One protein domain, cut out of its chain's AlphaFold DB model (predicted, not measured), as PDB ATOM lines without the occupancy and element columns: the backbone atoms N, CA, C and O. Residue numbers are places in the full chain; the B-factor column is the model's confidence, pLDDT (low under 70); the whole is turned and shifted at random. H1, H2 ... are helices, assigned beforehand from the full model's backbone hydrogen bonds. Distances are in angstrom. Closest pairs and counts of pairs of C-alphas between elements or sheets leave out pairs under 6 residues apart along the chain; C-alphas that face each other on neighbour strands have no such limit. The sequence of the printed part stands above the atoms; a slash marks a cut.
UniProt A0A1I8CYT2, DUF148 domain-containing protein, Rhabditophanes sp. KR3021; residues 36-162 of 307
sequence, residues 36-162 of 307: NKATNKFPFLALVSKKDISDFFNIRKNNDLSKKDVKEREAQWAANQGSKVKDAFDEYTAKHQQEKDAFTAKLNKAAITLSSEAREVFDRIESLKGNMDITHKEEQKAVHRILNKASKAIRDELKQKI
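What this domain is: This is residues 36 to 162 of the 307 residues of the protein "DUF148 domain-containing protein" of Rhabditophanes sp. KR3021 (UniProt A0A1I8CYT2). An open, elongated frame: the long helix H5 makes one side, and two helical hairpins, H3 with H4 and H6 with H7, lie nearly end to end along the other. H2 packs on the first part of H5, with H1 beyond it, and H8 crosses H6 at the other end. The printed part has 127 residues, with eight named helices, H1 to H8 in order, and no named strand; the class is all helix. It is loose, with a radius of gyration of the C-alphas of 17.9 A, and spans 51 by 28 by 25 A.

Where its parts are: H1, residues 36 to 41, begins at C-alpha (163.304, 79.085, 166.054). H2 is residues 43 to 47, H3 50 to 61, 16.4 A, and H4 67 to 79, 18.6 A. H5, residues 83 to 111, runs 41.4 A from C-alpha (174.948, 82.005, 147.121). H6 is residues 116 to 130, 20.8 A, H7 136 to 149, 20.1 A, and H8 152 to 161, ending at C-alpha (131.423, 81.263, 149.277).

How they stand to each other: H1 and H2 only just touch, only at the corner, with 3 pairs of C-alphas within 8 A; the closest are Thr 39 and Ala 46, 5.2 A. H2 touches residues 84 to 92 of H5, closest C-alphas Phe 44 and Ala 88, 5.1 A. The hairpin H3 and H4 has a shallow tilt of 17 degrees, closest C-alphas Ile 59 and Val 70, 6.2 A. H4 and H5, also a hairpin, touch at C-alphas Ala 78 and Lys 86, their closest, 5.0 A. H4 and H7 are close but not clearly touching, closest C-alphas Lys 67 and His 136, 6.5 A. The hairpin H6 and H7 stands at 10 degrees, closest C-alphas Ile 125 and Val 143, 5.9 A. H8 touches residues 117 to 122 of H6, closest C-alphas Ala 118 and Ile 154, 5.2 A, at a steep tilt of 69 degrees, only just short of about perpendicular. H5 and H7 are apart. Each O i to N i+4 pair is within hydrogen-bond range in H3 to H8, but 0 of 2 in H1 and 0 of 1 in H2, whose O i to N i+3 pairs within range are 1 of 3 and 2 of 2.

The domain as a whole: The C-alphas farthest apart, Gly 82 and Ala 153, are 52.1 A apart. Residues 94 to 103 of H5 stand free. The printed part has no cut, and its links between helices are tight. Mean pLDDT of the printed part is 93.8; residue 36 is under 70.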
ATOM      1  N   ASN A  36     163.682  80.347 166.694       65.06
ATOM      2  CA  ASN A  36     163.304  79.085 166.054       65.06
ATOM      3  C   ASN A  36     161.936  79.141 165.346       65.06
ATOM      4  O   ASN A  36     161.638  78.317 164.488       65.06
ATOM      5  N   LYS A  37     161.066  80.102 165.686       74.31
ATOM      6  CA  LYS A  37     159.752  80.232 165.036       74.31
ATOM      7  C   LYS A  37     159.842  80.890 163.657       74.31
ATOM      8  O   LYS A  37     159.034  80.578 162.787       74.31
ATOM      9  N   ALA A  38     160.789  81.809 163.462       73.38
ATOM     10  CA  ALA A  38     160.973  82.496 162.186       73.38
ATOM     11  C   ALA A  38     161.621  81.570 161.149       73.38
ATOM     12  O   ALA A  38     161.157  81.513 160.012       73.38
ATOM     13  N   THR A  39     162.619  80.788 161.564       78.19
ATOM     14  CA  THR A  39     163.340  79.838 160.701       78.19
ATOM     15  C   THR A  39     162.445  78.713 160.183       78.19
ATOM     16  O   THR A  39     162.582  78.309 159.035       78.19
ATOM     17  N   ASN A  40     161.451  78.271 160.964       82.12
ATOM     18  CA  ASN A  40     160.458  77.294 160.496       82.12
ATOM     19  C   ASN A  40     159.579  77.822 159.352       82.12
ATOM     20  O   ASN A  40     159.070  77.041 158.553       82.12
ATOM     21  N   LYS A  41     159.352  79.138 159.296       83.62
ATOM     22  CA  LYS A  41     158.504  79.767 158.278       83.62
ATOM     23  C   LYS A  41     159.294  80.215 157.049       83.62
ATOM     24  O   LYS A  41     158.768  80.173 155.943       83.62
ATOM     25  N   PHE A  42     160.534  80.640 157.259       90.62
ATOM     26  CA  PHE A  42     161.445  81.105 156.221       90.62
ATOM     27  C   PHE A  42     162.742  80.292 156.326       90.62
ATOM     28  O   PHE A  42     163.646  80.690 157.065       90.62
ATOM     29  N   PRO A  43     162.843  79.146 155.627       90.12
ATOM     30  CA  PRO A  43     163.977  78.231 155.775       90.12
ATOM     31  C   PRO A  43     165.338  78.892 155.516       90.12
ATOM     32  O   PRO A  43     166.297  78.631 156.239       90.12
ATOM     33  N   PHE A  44     165.408  79.819 154.555       94.50
ATOM     34  CA  PHE A  44     166.629  80.567 154.229       94.50
ATOM     35  C   PHE A  44     167.142  81.440 155.388       94.50
ATOM     36  O   PHE A  44     168.335  81.726 155.456       94.50
ATOM     37  N   LEU A  45     166.284  81.821 156.347       95.06
ATOM     38  CA  LEU A  45     166.704  82.595 157.520       95.06
ATOM     39  C   LEU A  45     167.523  81.770 158.522       95.06
ATOM     40  O   LEU A  45     168.170  82.350 159.388       95.06
ATOM     41  N   ALA A  46     167.525  80.437 158.421       93.88
ATOM     42  CA  ALA A  46     168.377  79.587 159.255       93.88
ATOM     43  C   ALA A  46     169.873  79.711 158.907       93.88
ATOM     44  O   ALA A  46     170.719  79.274 159.684       93.88
ATOM     45  N   LEU A  47     170.193  80.293 157.745       93.88
ATOM     46  CA  LEU A  47     171.544  80.374 157.186       93.88
ATOM     47  C   LEU A  47     172.222  81.739 157.390       93.88
ATOM     48  O   LEU A  47     173.348  81.924 156.937       93.88
ATOM     49  N   VAL A  48     171.551  82.699 158.031       95.44
ATOM     50  CA  VAL A  48     172.032  84.085 158.172       95.44
ATOM     51  C   VAL A  48     172.147  84.505 159.636       95.44
ATOM     52  O   VAL A  48     171.634  83.843 160.543       95.44
ATOM     53  N   SER A  49     172.828  85.625 159.892       95.19
ATOM     54  CA  SER A  49     172.984  86.137 161.252       95.19
ATOM     55  C   SER A  49     171.667  86.706 161.799       95.19
ATOM     56  O   SER A  49     170.775  87.117 161.055       95.19
ATOM     57  N   LYS A  50     171.546  86.824 163.128       91.88
ATOM     58  CA  LYS A  50     170.383  87.480 163.761       91.88
ATOM     59  C   LYS A  50     170.171  88.916 163.269       91.88
ATOM     60  O   LYS A  50     169.030  89.372 163.217       91.88
ATOM     61  N   LYS A  51     171.257  89.620 162.931       94.69
ATOM     62  CA  LYS A  51     171.190  90.971 162.375       94.69
ATOM     63  C   LYS A  51     170.505  90.944 161.008       94.69
ATOM     64  O   LYS A  51     169.542  91.676 160.816       94.69
ATOM     65  N   ASP A  52     170.917  90.041 160.124       95.62
ATOM     66  CA  ASP A  52     170.353  89.928 158.772       95.62
ATOM     67  C   ASP A  52     168.888  89.480 158.793       95.62
ATOM     68  O   ASP A  52     168.080  89.980 158.013       95.62
ATOM     69  N   ILE A  53     168.511  88.610 159.742       94.00
ATOM     70  CA  ILE A  53     167.101  88.281 160.014       94.00
ATOM     71  C   ILE A  53     166.316  89.554 160.346       94.00
ATOM     72  O   ILE A  53     165.208  89.756 159.842       94.00
ATOM     73  N   SER A  54     166.864  90.411 161.212       91.88
ATOM     74  CA  SER A  54     166.202  91.666 161.563       91.88
ATOM     75  C   SER A  54     166.092  92.594 160.359       91.88
ATOM     76  O   SER A  54     165.030  93.181 160.162       91.88
ATOM     77  N   ASP A  55     167.149  92.713 159.557       95.56
ATOM     78  CA  ASP A  55     167.172  93.557 158.362       95.56
ATOM     79  C   ASP A  55     166.111  93.103 157.345       95.56
ATOM     80  O   ASP A  55     165.320  93.922 156.871       95.56
ATOM     81  N   PHE A  56     165.989  91.791 157.116       95.88
ATOM     82  CA  PHE A  56     164.931  91.207 156.287       95.88
ATOM     83  C   PHE A  56     163.525  91.582 156.782       95.88
ATOM     84  O   PHE A  56     162.679  92.060 156.021       95.88
ATOM     85  N   PHE A  57     163.254  91.422 158.081       94.00
ATOM     86  CA  PHE A  57     161.942  91.778 158.629       94.00
ATOM     87  C   PHE A  57     161.687  93.287 158.661       94.00
ATOM     88  O   PHE A  57     160.527  93.694 158.577       94.00
ATOM     89  N   ASN A  58     162.727  94.117 158.757       93.88
ATOM     90  CA  ASN A  58     162.598  95.570 158.685       93.88
ATOM     91  C   ASN A  58     162.135  96.019 157.294       93.88
ATOM     92  O   ASN A  58     161.262  96.881 157.210       93.88
ATOM     93  N   ILE A  59     162.631  95.386 156.221       95.12
ATOM     94  CA  ILE A  59     162.144  95.619 154.849       95.12
ATOM     95  C   ILE A  59     160.636  95.347 154.777       95.12
ATOM     96  O   ILE A  59     159.869  96.203 154.344       95.12
ATOM     97  N   ARG A  60     160.189  94.193 155.287       92.69
ATOM     98  CA  ARG A  60     158.774  93.777 155.240       92.69
ATOM     99  C   ARG A  60     157.842  94.634 156.093       92.69
ATOM    100  O   ARG A  60     156.664  94.760 155.775       92.69
ATOM    101  N   LYS A  61     158.331  95.162 157.217       89.81
ATOM    102  CA  LYS A  61     157.542  95.977 158.159       89.81
ATOM    103  C   LYS A  61     157.463  97.447 157.764       89.81
ATOM    104  O   LYS A  61     156.718  98.196 158.402       89.81
ATOM    105  N   ASN A  62     158.221  97.868 156.757       91.69
ATOM    106  CA  ASN A  62     158.197  99.241 156.297       91.69
ATOM    107  C   ASN A  62     156.857  99.536 155.600       91.69
ATOM    108  O   ASN A  62     156.547  98.983 154.550       91.69
ATOM    109  N   ASN A  63     156.054 100.406 156.216       91.38
ATOM    110  CA  ASN A  63     154.718 100.752 155.727       91.38
ATOM    111  C   ASN A  63     154.730 101.787 154.597       91.38
ATOM    112  O   ASN A  63     153.664 102.061 154.047       91.38
ATOM    113  N   ASP A  64     155.894 102.360 154.298       94.81
ATOM    114  CA  ASP A  64     156.069 103.423 153.308       94.81
ATOM    115  C   ASP A  64     156.570 102.872 151.963       94.81
ATOM    116  O   ASP A  64     156.639 103.604 150.982       94.81
ATOM    117  N   LEU A  65     156.902 101.577 151.900       95.19
ATOM    118  CA  LEU A  65     157.296 100.899 150.669       95.19
ATOM    119  C   LEU A  65     156.083 100.320 149.942       95.19
ATOM    120  O   LEU A  65     155.205  99.700 150.558       95.19
ATOM    121  N   SER A  66     156.067 100.468 148.616       97.00
ATOM    122  CA  SER A  66     155.120  99.734 147.777       97.00
ATOM    123  C   SER A  66     155.400  98.230 147.853       97.00
ATOM    124  O   SER A  66     156.501  97.790 148.203       97.00
ATOM    125  N   LYS A  67     154.411  97.402 147.499       95.19
ATOM    126  CA  LYS A  67     154.607  95.942 147.431       95.19
ATOM    127  C   LYS A  67     155.734  95.562 146.469       95.19
ATOM    128  O   LYS A  67     156.448  94.589 146.719       95.19
ATOM    129  N   LYS A  68     155.888  96.317 145.377       97.31
ATOM    130  CA  LYS A  68     156.982  96.158 144.418       97.31
ATOM    131  C   LYS A  68     158.333  96.432 145.075       97.31
ATOM    132  O   LYS A  68     159.198  95.561 145.032       97.31
ATOM    133  N   ASP A  69     158.470  97.570 145.753       97.38
ATOM    134  CA  ASP A  69     159.722  97.957 146.414       97.38
ATOM    135  C   ASP A  69     160.122  96.961 147.506       97.38
ATOM    136  O   ASP A  69     161.301  96.646 147.651       97.38
ATOM    137  N   VAL A  70     159.156  96.434 148.270       96.06
ATOM    138  CA  VAL A  70     159.421  95.376 149.258       96.06
ATOM    139  C   VAL A  70     160.031  94.155 148.570       96.06
ATOM    140  O   VAL A  70     161.083  93.691 148.999       96.06
ATOM    141  N   LYS A  71     159.422  93.673 147.479       96.00
ATOM    142  CA  LYS A  71     159.910  92.503 146.733       96.00
ATOM    143  C   LYS A  71     161.315  92.729 146.164       96.00
ATOM    144  O   LYS A  71     162.164  91.846 146.256       96.00
ATOM    145  N   GLU A  72     161.570  93.904 145.595       97.81
ATOM    146  CA  GLU A  72     162.884  94.262 145.049       97.81
ATOM    147  C   GLU A  72     163.951  94.338 146.146       97.81
ATOM    148  O   GLU A  72     165.040  93.783 145.989       97.81
ATOM    149  N   ARG A  73     163.632  94.946 147.295       97.81
ATOM    150  CA  ARG A  73     164.556  95.026 148.434       97.81
ATOM    151  C   ARG A  73     164.809  93.675 149.092       97.81
ATOM    152  O   ARG A  73     165.932  93.433 149.518       97.81
ATOM    153  N   GLU A  74     163.814  92.792 149.170       97.38
ATOM    154  CA  GLU A  74     164.012  91.413 149.637       97.38
ATOM    155  C   GLU A  74     164.976  90.650 148.715       97.38
ATOM    156  O   GLU A  74     165.900  89.995 149.198       97.38
ATOM    157  N   ALA A  75     164.819  90.789 147.394       97.44
ATOM    158  CA  ALA A  75     165.710  90.163 146.419       97.44
ATOM    159  C   ALA A  75     167.144  90.722 146.494       97.44
ATOM    160  O   ALA A  75     168.109  89.956 146.494       97.44
ATOM    161  N   GLN A  76     167.297  92.045 146.616       98.19
ATOM    162  CA  GLN A  76     168.601  92.688 146.829       98.19
ATOM    163  C   GLN A  76     169.243  92.245 148.148       98.19
ATOM    164  O   GLN A  76     170.435  91.947 148.188       98.19
ATOM    165  N   TRP A  77     168.456  92.163 149.225       98.12
ATOM    166  CA  TRP A  77     168.922  91.661 150.513       98.12
ATOM    167  C   TRP A  77     169.473  90.240 150.380       98.12
ATOM    168  O   TRP A  77     170.590  90.001 150.836       98.12
ATOM    169  N   ALA A  78     168.747  89.335 149.712       97.88
ATOM    170  CA  ALA A  78     169.161  87.947 149.511       97.88
ATOM    171  C   ALA A  78     170.436  87.837 148.657       97.88
ATOM    172  O   ALA A  78     171.336  87.066 148.991       97.88
ATOM    173  N   ALA A  79     170.552  88.654 147.603       98.00
ATOM    174  CA  ALA A  79     171.741  88.714 146.751       98.00
ATOM    175  C   ALA A  79     173.016  89.119 147.517       98.00
ATOM    176  O   ALA A  79     174.105  88.679 147.159       98.00
ATOM    177  N   ASN A  80     172.877  89.897 148.595       98.06
ATOM    178  CA  ASN A  80     173.996  90.377 149.408       98.06
ATOM    179  C   ASN A  80     174.450  89.405 150.516       98.06
ATOM    180  O   ASN A  80     175.460  89.676 151.160       98.06
ATOM    181  N   GLN A  81     173.734  88.302 150.778       95.69
ATOM    182  CA  GLN A  81     174.079  87.381 151.878       95.69
ATOM    183  C   GLN A  81     175.141  86.340 151.480       95.69
ATOM    184  O   GLN A  81     176.057  86.047 152.244       95.69
ATOM    185  N   GLY A  82     175.003  85.746 150.291       95.75
ATOM    186  CA  GLY A  82     175.822  84.632 149.803       95.75
ATOM    187  C   GLY A  82     174.992  83.636 148.985       95.75
ATOM    188  O   GLY A  82     173.773  83.562 149.147       95.75
ATOM    189  N   SER A  83     175.639  82.853 148.113       97.25
ATOM    190  CA  SER A  83     174.948  82.005 147.121       97.25
ATOM    191  C   SER A  83     173.936  81.040 147.742       97.25
ATOM    192  O   SER A  83     172.779  81.045 147.344       97.25
ATOM    193  N   LYS A  84     174.311  80.311 148.802       97.00
ATOM    194  CA  LYS A  84     173.405  79.363 149.483       97.00
ATOM    195  C   LYS A  84     172.126  80.015 150.022       97.00
ATOM    196  O   LYS A  84     171.060  79.410 149.973       97.00
ATOM    197  N   VAL A  85     172.232  81.227 150.571       97.06
ATOM    198  CA  VAL A  85     171.075  81.961 151.113       97.06
ATOM    199  C   VAL A  85     170.187  82.443 149.973       97.06
ATOM    200  O   VAL A  85     168.967  82.315 150.060       97.06
ATOM    201  N   LYS A  86     170.800  82.963 148.905       97.69
ATOM    202  CA  LYS A  86     170.095  83.406 147.704       97.69
ATOM    203  C   LYS A  86     169.328  82.253 147.051       97.69
ATOM    204  O   LYS A  86     168.142  82.408 146.789       97.69
ATOM    205  N   ASP A  87     169.960  81.096 146.869       97.31
ATOM    206  CA  ASP A  87     169.325  79.919 146.267       97.31
ATOM    207  C   ASP A  87     168.120  79.452 147.103       97.31
ATOM    208  O   ASP A  87     167.030  79.239 146.571       97.31
ATOM    209  N   ALA A  88     168.273  79.389 148.432       95.31
ATOM    210  CA  ALA A  88     167.181  79.038 149.343       95.31
ATOM    211  C   ALA A  88     166.047  80.086 149.356       95.31
ATOM    212  O   ALA A  88     164.876  79.744 149.539       95.31
ATOM    213  N   PHE A  89     166.377  81.369 149.180       96.50
ATOM    214  CA  PHE A  89     165.397  82.447 149.050       96.50
ATOM    215  C   PHE A  89     164.624  82.362 147.725       96.50
ATOM    216  O   PHE A  89     163.401  82.542 147.714       96.50
ATOM    217  N   ASP A  90     165.307  82.055 146.624       96.75
ATOM    218  CA  ASP A  90     164.697  81.894 145.304       96.75
ATOM    219  C   ASP A  90     163.754  80.681 145.282       96.75
ATOM    220  O   ASP A  90     162.613  80.801 144.828       96.75
ATOM    221  N   GLU A  91     164.170  79.548 145.863       95.06
ATOM    222  CA  GLU A  91     163.321  78.360 146.034       95.06
ATOM    223  C   GLU A  91     162.068  78.685 146.862       95.06
ATOM    224  O   GLU A  91     160.940  78.380 146.460       95.06
ATOM    225  N   TYR A  92     162.252  79.365 147.999       94.38
ATOM    226  CA  TYR A  92     161.152  79.818 148.846       94.38
ATOM    227  C   TYR A  92     160.172  80.711 148.072       94.38
ATOM    228  O   TYR A  92     158.957  80.506 148.148       94.38
ATOM    229  N   THR A  93     160.686  81.677 147.309       93.06
ATOM    230  CA  THR A  93     159.876  82.625 146.535       93.06
ATOM    231  C   THR A  93     159.102  81.919 145.425       93.06
ATOM    232  O   THR A  93     157.908  82.175 145.257       93.06
ATOM    233  N   ALA A  94     159.742  80.989 144.709       93.56
ATOM    234  CA  ALA A  94     159.101  80.184 143.675       93.56
ATOM    235  C   ALA A  94     157.966  79.326 144.253       93.56
ATOM    236  O   ALA A  94     156.848  79.344 143.732       93.56
ATOM    237  N   LYS A  95     158.210  78.641 145.378       91.12
ATOM    238  CA  LYS A  95     157.186  77.851 146.073       91.12
ATOM    239  C   LYS A  95     156.014  78.715 146.540       91.12
ATOM    240  O   LYS A  95     154.857  78.375 146.300       91.12
ATOM    241  N   HIS A  96     156.291  79.858 147.166       86.69
ATOM    242  CA  HIS A  96     155.242  80.775 147.611       86.69
ATOM    243  C   HIS A  96     154.411  81.327 146.451       86.69
ATOM    244  O   HIS A  96     153.200  81.511 146.596       86.69
ATOM    245  N   GLN A  97     155.044  81.590 145.307       89.38
ATOM    246  CA  GLN A  97     154.348  82.027 144.103       89.38
ATOM    247  C   GLN A  97     153.409  80.930 143.586       89.38
ATOM    248  O   GLN A  97     152.235  81.207 143.355       89.38
ATOM    249  N   GLN A  98     153.863  79.673 143.527       89.88
ATOM    250  CA  GLN A  98     153.007  78.536 143.160       89.88
ATOM    251  C   GLN A  98     151.803  78.381 144.103       89.88
ATOM    252  O   GLN A  98     150.675  78.185 143.648       89.88
ATOM    253  N   GLU A  99     152.008  78.509 145.418       87.25
ATOM    254  CA  GLU A  99     150.920  78.465 146.405       87.25
ATOM    255  C   GLU A  99     149.919  79.616 146.210       87.25
ATOM    256  O   GLU A  99     148.702  79.410 146.295       87.25
ATOM    257  N   LYS A 100     150.419  80.822 145.914       87.19
ATOM    258  CA  LYS A 100     149.595  81.999 145.612       87.19
ATOM    259  C   LYS A 100     148.767  81.789 144.346       87.19
ATOM    260  O   LYS A 100     147.572  82.088 144.358       87.19
ATOM    261  N   ASP A 101     149.360  81.252 143.288       89.44
ATOM    262  CA  ASP A 101     148.676  81.003 142.018       89.44
ATOM    263  C   ASP A 101     147.605  79.918 142.175       89.44
ATOM    264  O   ASP A 101     146.452  80.109 141.776       89.44
ATOM    265  N   ALA A 102     147.928  78.828 142.875       88.94
ATOM    266  CA  ALA A 102     146.973  77.771 143.196       88.94
ATOM    267  C   ALA A 102     145.794  78.287 144.040       88.94
ATOM    268  O   ALA A 102     144.642  77.898 143.823       88.94
ATOM    269  N   PHE A 103     146.052  79.173 145.007       88.81
ATOM    270  CA  PHE A 103     144.989  79.785 145.799       88.81
ATOM    271  C   PHE A 103     144.146  80.761 144.972       88.81
ATOM    272  O   PHE A 103     142.919  80.731 145.065       88.81
ATOM    273  N   THR A 104     144.772  81.556 144.105       90.44
ATOM    274  CA  THR A 104     144.083  82.472 143.185       90.44
ATOM    275  C   THR A 104     143.145  81.711 142.248       90.44
ATOM    276  O   THR A 104     141.987  82.094 142.088       90.44
ATOM    277  N   ALA A 105     143.571  80.562 141.720       93.50
ATOM    278  CA  ALA A 105     142.707  79.693 140.920       93.50
ATOM    279  C   ALA A 105     141.472  79.203 141.706       93.50
ATOM    280  O   ALA A 105     140.356  79.198 141.179       93.50
ATOM    281  N   LYS A 106     141.637  78.844 142.989       93.19
ATOM    282  CA  LYS A 106     140.513  78.465 143.869       93.19
ATOM    283  C   LYS A 106     139.554  79.631 144.114       93.19
ATOM    284  O   LYS A 106     138.342  79.416 144.102       93.19
ATOM    285  N   LEU A 107     140.077  80.842 144.318       92.06
ATOM    286  CA  LEU A 107     139.267  82.054 144.472       92.06
ATOM    287  C   LEU A 107     138.447  82.330 143.208       92.06
ATOM    288  O   LEU A 107     137.232  82.479 143.300       92.06
ATOM    289  N   ASN A 108     139.083  82.300 142.034       92.56
ATOM    290  CA  ASN A 108     138.418  82.533 140.750       92.56
ATOM    291  C   ASN A 108     137.311  81.505 140.484       92.56
ATOM    292  O   ASN A 108     136.225  81.866 140.039       92.56
ATOM    293  N   LYS A 109     137.541  80.230 140.823       95.62
ATOM    294  CA  LYS A 109     136.508  79.190 140.721       95.62
ATOM    295  C   LYS A 109     135.316  79.469 141.643       95.62
ATOM    296  O   LYS A 109     134.174  79.308 141.225       95.62
ATOM    297  N   ALA A 110     135.565  79.893 142.883       93.25
ATOM    298  CA  ALA A 110     134.503  80.240 143.826       93.25
ATOM    299  C   ALA A 110     133.725  81.495 143.393       93.25
ATOM    300  O   ALA A 110     132.502  81.542 143.547       93.25
ATOM    301  N   ALA A 111     134.412  82.471 142.794       94.75
ATOM    302  CA  ALA A 111     133.829  83.726 142.331       94.75
ATOM    303  C   ALA A 111     132.751  83.541 141.247       94.75
ATOM    304  O   ALA A 111     131.826  84.345 141.165       94.75
ATOM    305  N   ILE A 112     132.804  82.452 140.467       96.88
ATOM    306  CA  ILE A 112     131.772  82.104 139.470       96.88
ATOM    307  C   ILE A 112     130.395  81.911 140.124       96.88
ATOM    308  O   ILE A 112     129.375  82.177 139.500       96.88
ATOM    309  N   THR A 113     130.359  81.465 141.383       97.25
ATOM    310  CA  THR A 113     129.108  81.174 142.104       97.25
ATOM    311  C   THR A 113     128.511  82.384 142.822       97.25
ATOM    312  O   THR A 113     127.462  82.253 143.459       97.25
ATOM    313  N   LEU A 114     129.181  83.538 142.784       96.62
ATOM    314  CA  LEU A 114     128.715  84.764 143.425       96.62
ATOM    315  C   LEU A 114     127.574  85.407 142.630       96.62
ATOM    316  O   LEU A 114     127.519  85.305 141.405       96.62
ATOM    317  N   SER A 115     126.703  86.134 143.329       98.19
ATOM    318  CA  SER A 115     125.814  87.105 142.689       98.19
ATOM    319  C   SER A 115     126.610  88.148 141.892       98.19
ATOM    320  O   SER A 115     127.780  88.409 142.181       98.19
ATOM    321  N   SER A 116     125.977  88.776 140.895       98.12
ATOM    322  CA  SER A 116     126.657  89.761 140.039       98.12
ATOM    323  C   SER A 116     127.250  90.929 140.840       98.12
ATOM    324  O   SER A 116     128.375  91.344 140.572       98.12
ATOM    325  N   GLU A 117     126.532  91.425 141.851       97.75
ATOM    326  CA  GLU A 117     127.003  92.512 142.720       97.75
ATOM    327  C   GLU A 117     128.162  92.065 143.624       97.75
ATOM    328  O   GLU A 117     129.147  92.786 143.799       97.75
ATOM    329  N   ALA A 118     128.085  90.856 144.196       97.38
ATOM    330  CA  ALA A 118     129.168  90.321 145.015       97.38
ATOM    331  C   ALA A 118     130.425  90.036 144.185       97.38
ATOM    332  O   ALA A 118     131.537  90.272 144.663       97.38
ATOM    333  N   ARG A 119     130.257  89.584 142.938       97.81
ATOM    334  CA  ARG A 119     131.354  89.387 141.990       97.81
ATOM    335  C   ARG A 119     132.055  90.696 141.651       97.81
ATOM    336  O   ARG A 119     133.275  90.744 141.712       97.81
ATOM    337  N   GLU A 120     131.313  91.772 141.410       97.88
ATOM    338  CA  GLU A 120     131.917  93.087 141.170       97.88
ATOM    339  C   GLU A 120     132.756  93.562 142.371       97.88
ATOM    340  O   GLU A 120     133.874  94.062 142.217       97.88
ATOM    341  N   VAL A 121     132.245  93.376 143.594       97.56
ATOM    342  CA  VAL A 121     132.997  93.681 144.820       97.56
ATOM    343  C   VAL A 121     134.259  92.820 144.925       97.56
ATOM    344  O   VAL A 121     135.316  93.341 145.288       97.56
ATOM    345  N   PHE A 122     134.169  91.529 144.599       96.81
ATOM    346  CA  PHE A 122     135.305  90.607 144.574       96.81
ATOM    347  C   PHE A 122     136.372  91.039 143.556       96.81
ATOM    348  O   PHE A 122     137.536  91.183 143.929       96.81
ATOM    349  N   ASP A 123     135.981  91.341 142.318       97.19
ATOM    350  CA  ASP A 123     136.897  91.730 141.240       97.19
ATOM    351  C   ASP A 123     137.655  93.025 141.585       97.19
ATOM    352  O   ASP A 123     138.869  93.124 141.386       97.19
ATOM    353  N   ARG A 124     136.976  94.002 142.206       97.31
ATOM    354  CA  ARG A 124     137.616  95.232 142.712       97.31
ATOM    355  C   ARG A 124     138.661  94.944 143.795       97.31
ATOM    356  O   ARG A 124     139.697  95.608 143.841       97.31
ATOM    357  N   ILE A 125     138.400  93.978 144.677       96.12
ATOM    358  CA  ILE A 125     139.345  93.573 145.729       96.12
ATOM    359  C   ILE A 125     140.553  92.854 145.121       96.12
ATOM    360  O   ILE A 125     141.684  93.180 145.482       96.12
ATOM    361  N   GLU A 126     140.347  91.915 144.195       94.31
ATOM    362  CA  GLU A 126     141.454  91.200 143.545       94.31
ATOM    363  C   GLU A 126     142.312  92.131 142.678       94.31
ATOM    364  O   GLU A 126     143.539  92.039 142.726       94.31
ATOM    365  N   SER A 127     141.705  93.104 141.990       96.25
ATOM    366  CA  SER A 127     142.439  94.146 141.259       96.25
ATOM    367  C   SER A 127     143.376  94.946 142.178       96.25
ATOM    368  O   SER A 127     144.557  95.114 141.869       96.25
ATOM    369  N   LEU A 128     142.906  95.365 143.362       95.62
ATOM    370  CA  LEU A 128     143.750  96.045 144.355       95.62
ATOM    371  C   LEU A 128     144.873  95.150 144.889       95.62
ATOM    372  O   LEU A 128     146.008  95.602 145.045       95.62
ATOM    373  N   LYS A 129     144.578  93.873 145.153       91.94
ATOM    374  CA  LYS A 129     145.586  92.903 145.607       91.94
ATOM    375  C   LYS A 129     146.655  92.644 144.543       91.94
ATOM    376  O   LYS A 129     147.814  92.414 144.892       91.94
ATOM    377  N   GLY A 130     146.287  92.715 143.265       93.25
ATOM    378  CA  GLY A 130     147.203  92.625 142.128       93.25
ATOM    379  C   GLY A 130     148.037  93.887 141.884       93.25
ATOM    380  O   GLY A 130     149.120  93.787 141.320       93.25
ATOM    381  N   ASN A 131     147.583  95.060 142.337       96.75
ATOM    382  CA  ASN A 131     148.297  96.321 142.139       96.75
ATOM    383  C   ASN A 131     149.585  96.364 142.977       96.75
ATOM    384  O   ASN A 131     149.510  96.450 144.200       96.75
ATOM    385  N   MET A 132     150.754  96.312 142.339       96.38
ATOM    386  CA  MET A 132     152.059  96.274 143.013       96.38
ATOM    387  C   MET A 132     152.597  97.652 143.429       96.38
ATOM    388  O   MET A 132     153.528  97.705 144.232       96.38
ATOM    389  N   ASP A 133     151.990  98.736 142.948       98.00
ATOM    390  CA  ASP A 133     152.466 100.113 143.141       98.00
ATOM    391  C   ASP A 133     151.926 100.767 144.423       98.00
ATOM    392  O   ASP A 133     152.333 101.865 144.790       98.00
ATOM    393  N   ILE A 134     151.017 100.092 145.134       96.31
ATOM    394  CA  ILE A 134     150.495 100.544 146.430       96.31
ATOM    395  C   ILE A 134     151.209  99.858 147.592       96.31
ATOM    396  O   ILE A 134     151.708  98.735 147.476       96.31
ATOM    397  N   THR A 135     151.209 100.508 148.753       95.56
ATOM    398  CA  THR A 135     151.664  99.904 150.011       95.56
ATOM    399  C   THR A 135     150.629  98.897 150.533       95.56
ATOM    400  O   THR A 135     149.425  98.997 150.270       95.56
ATOM    401  N   HIS A 136     151.057  97.947 151.370       89.75
ATOM    402  CA  HIS A 136     150.131  97.021 152.040       89.75
ATOM    403  C   HIS A 136     149.094  97.741 152.921       89.75
ATOM    404  O   HIS A 136     147.938  97.326 153.017       89.75
ATOM    405  N   LYS A 137     149.489  98.856 153.543       90.94
ATOM    406  CA  LYS A 137     148.607  99.686 154.371       90.94
ATOM    407  C   LYS A 137     147.516 100.360 153.538       90.94
ATOM    408  O   LYS A 137     146.374 100.477 153.994       90.94
ATOM    409  N   GLU A 138     147.848 100.821 152.337       93.69
ATOM    410  CA  GLU A 138     146.879 101.397 151.403       93.69
ATOM    411  C   GLU A 138     145.929 100.340 150.852       93.69
ATOM    412  O   GLU A 138     144.720 100.580 150.861       93.69
ATOM    413  N   GLU A 139     146.444  99.165 150.473       93.81
ATOM    414  CA  GLU A 139     145.631  98.012 150.070       93.81
ATOM    415  C   GLU A 139     144.598  97.679 151.153       93.81
ATOM    416  O   GLU A 139     143.394  97.689 150.888       93.81
ATOM    417  N   GLN A 140     145.039  97.487 152.402       90.81
ATOM    418  CA  GLN A 140     144.157  97.153 153.522       90.81
ATOM    419  C   GLN A 140     143.059  98.211 153.718       90.81
ATOM    420  O   GLN A 140     141.881  97.877 153.880       90.81
ATOM    421  N   LYS A 141     143.418  99.502 153.676       92.81
ATOM    422  CA  LYS A 141     142.450 100.606 153.777       92.81
ATOM    423  C   LYS A 141     141.469 100.614 152.606       92.81
ATOM    424  O   LYS A 141     140.282 100.875 152.806       92.81
ATOM    425  N   ALA A 142     141.941 100.374 151.386       94.25
ATOM    426  CA  ALA A 142     141.112 100.353 150.189       94.25
ATOM    427  C   ALA A 142     140.117  99.184 150.217       94.25
ATOM    428  O   ALA A 142     138.916  99.420 150.074       94.25
ATOM    429  N   VAL A 143     140.578  97.971 150.533       93.88
ATOM    430  CA  VAL A 143     139.717  96.788 150.688       93.88
ATOM    431  C   VAL A 143     138.692  96.999 151.804       93.88
ATOM    432  O   VAL A 143     137.503  96.740 151.611       93.88
ATOM    433  N   HIS A 144     139.105  97.547 152.952       93.31
ATOM    434  CA  HIS A 144     138.181  97.853 154.048       93.31
ATOM    435  C   HIS A 144     137.075  98.833 153.624       93.31
ATOM    436  O   HIS A 144     135.906  98.634 153.952       93.31
ATOM    437  N   ARG A 145     137.422  99.876 152.858       93.75
ATOM    438  CA  ARG A 145     136.440 100.829 152.318       93.75
ATOM    439  C   ARG A 145     135.473 100.170 151.337       93.75
ATOM    440  O   ARG A 145     134.283 100.463 151.416       93.75
ATOM    441  N   ILE A 146     135.954  99.295 150.451       94.50
ATOM    442  CA  ILE A 146     135.103  98.550 149.512       94.50
ATOM    443  C   ILE A 146     134.078  97.707 150.277       94.50
ATOM    444  O   ILE A 146     132.880  97.830 150.033       94.50
ATOM    445  N   LEU A 147     134.522  96.921 151.261       93.19
ATOM    446  CA  LEU A 147     133.616  96.067 152.030       93.19
ATOM    447  C   LEU A 147     132.629  96.857 152.890       93.19
ATOM    448  O   LEU A 147     131.481  96.449 153.010       93.19
ATOM    449  N   ASN A 148     133.032  97.984 153.482       93.12
ATOM    450  CA  ASN A 148     132.112  98.802 154.279       93.12
ATOM    451  C   ASN A 148     131.013  99.462 153.441       93.12
ATOM    452  O   ASN A 148     129.940  99.732 153.974       93.12
ATOM    453  N   LYS A 149     131.281  99.739 152.160       95.88
ATOM    454  CA  LYS A 149     130.279 100.252 151.220       95.88
ATOM    455  C   LYS A 149     129.349  99.152 150.702       95.88
ATOM    456  O   LYS A 149     128.227  99.455 150.314       95.88
ATOM    457  N   ALA A 150     129.798  97.898 150.696       95.31
ATOM    458  CA  ALA A 150     128.980  96.767 150.285       95.31
ATOM    459  C   ALA A 150     127.865  96.467 151.303       95.31
ATOM    460  O   ALA A 150     128.028  96.612 152.523       95.31
ATOM    461  N   SER A 151     126.726  95.989 150.800       97.75
ATOM    462  CA  SER A 151     125.601  95.579 151.642       97.75
ATOM    463  C   SER A 151     125.995  94.427 152.579       97.75
ATOM    464  O   SER A 151     126.996  93.726 152.389       97.75
ATOM    465  N   LYS A 152     125.219  94.217 153.650       95.06
ATOM    466  CA  LYS A 152     125.450  93.081 154.557       95.06
ATOM    467  C   LYS A 152     125.324  91.739 153.818       95.06
ATOM    468  O   LYS A 152     126.163  90.873 154.034       95.06
ATOM    469  N   ALA A 153     124.337  91.609 152.929       97.44
ATOM    470  CA  ALA A 153     124.115  90.399 152.140       97.44
ATOM    471  C   ALA A 153     125.333  90.049 151.270       97.44
ATOM    472  O   ALA A 153     125.816  88.923 151.335       97.44
ATOM    473  N   ILE A 154     125.904  91.034 150.563       97.38
ATOM    474  CA  ILE A 154     127.116  90.841 149.751       97.38
ATOM    475  C   ILE A 154     128.296  90.388 150.621       97.38
ATOM    476  O   ILE A 154     129.007  89.445 150.279       97.38
ATOM    477  N   ARG A 155     128.512  91.030 151.777       96.31
ATOM    478  CA  ARG A 155     129.600  90.648 152.693       96.31
ATOM    479  C   ARG A 155     129.447  89.229 153.236       96.31
ATOM    480  O   ARG A 155     130.448  88.523 153.358       96.31
ATOM    481  N   ASP A 156     128.226  88.828 153.579       94.69
ATOM    482  CA  ASP A 156     127.939  87.483 154.076       94.69
ATOM    483  C   ASP A 156     128.128  86.436 152.970       94.69
ATOM    484  O   ASP A 156     128.762  85.409 153.213       94.69
ATOM    485  N   GLU A 157     127.686  86.735 151.745       96.31
ATOM    486  CA  GLU A 157     127.893  85.876 150.579       96.31
ATOM    487  C   GLU A 157     129.387  85.659 150.300       96.31
ATOM    488  O   GLU A 157     129.840  84.514 150.225       96.31
ATOM    489  N   LEU A 158     130.175  86.739 150.230       95.00
ATOM    490  CA  LEU A 158     131.629  86.661 150.059       95.00
ATOM    491  C   LEU A 158     132.273  85.826 151.170       95.00
ATOM    492  O   LEU A 158     133.100  84.957 150.905       95.00
ATOM    493  N   LYS A 159     131.868  86.042 152.425       93.50
ATOM    494  CA  LYS A 159     132.393  85.309 153.585       93.50
ATOM    495  C   LYS A 159     132.067  83.813 153.555       93.50
ATOM    496  O   LYS A 159     132.835  83.034 154.129       93.50
ATOM    497  N   GLN A 160     130.927  83.435 152.980       94.94
ATOM    498  CA  GLN A 160     130.450  82.056 152.911       94.94
ATOM    499  C   GLN A 160     131.039  81.302 151.718       94.94
ATOM    500  O   GLN A 160     131.448  80.154 151.876       94.94
ATOM    501  N   LYS A 161     131.069  81.930 150.537       95.19
ATOM    502  CA  LYS A 161     131.423  81.263 149.277       95.19
ATOM    503  C   LYS A 161     132.914  81.314 148.956       95.19
ATOM    504  O   LYS A 161     133.421  80.390 148.324       95.19
ATOM    505  N   ILE A 162     133.633  82.351 149.387       93.56
ATOM    506  CA  ILE A 162     135.061  82.476 149.083       93.56
ATOM    507  C   ILE A 162     135.893  81.614 150.047       93.56
ATOM    508  O   ILE A 162     135.787  81.779 151.270       93.56
TER     509      ILE A 162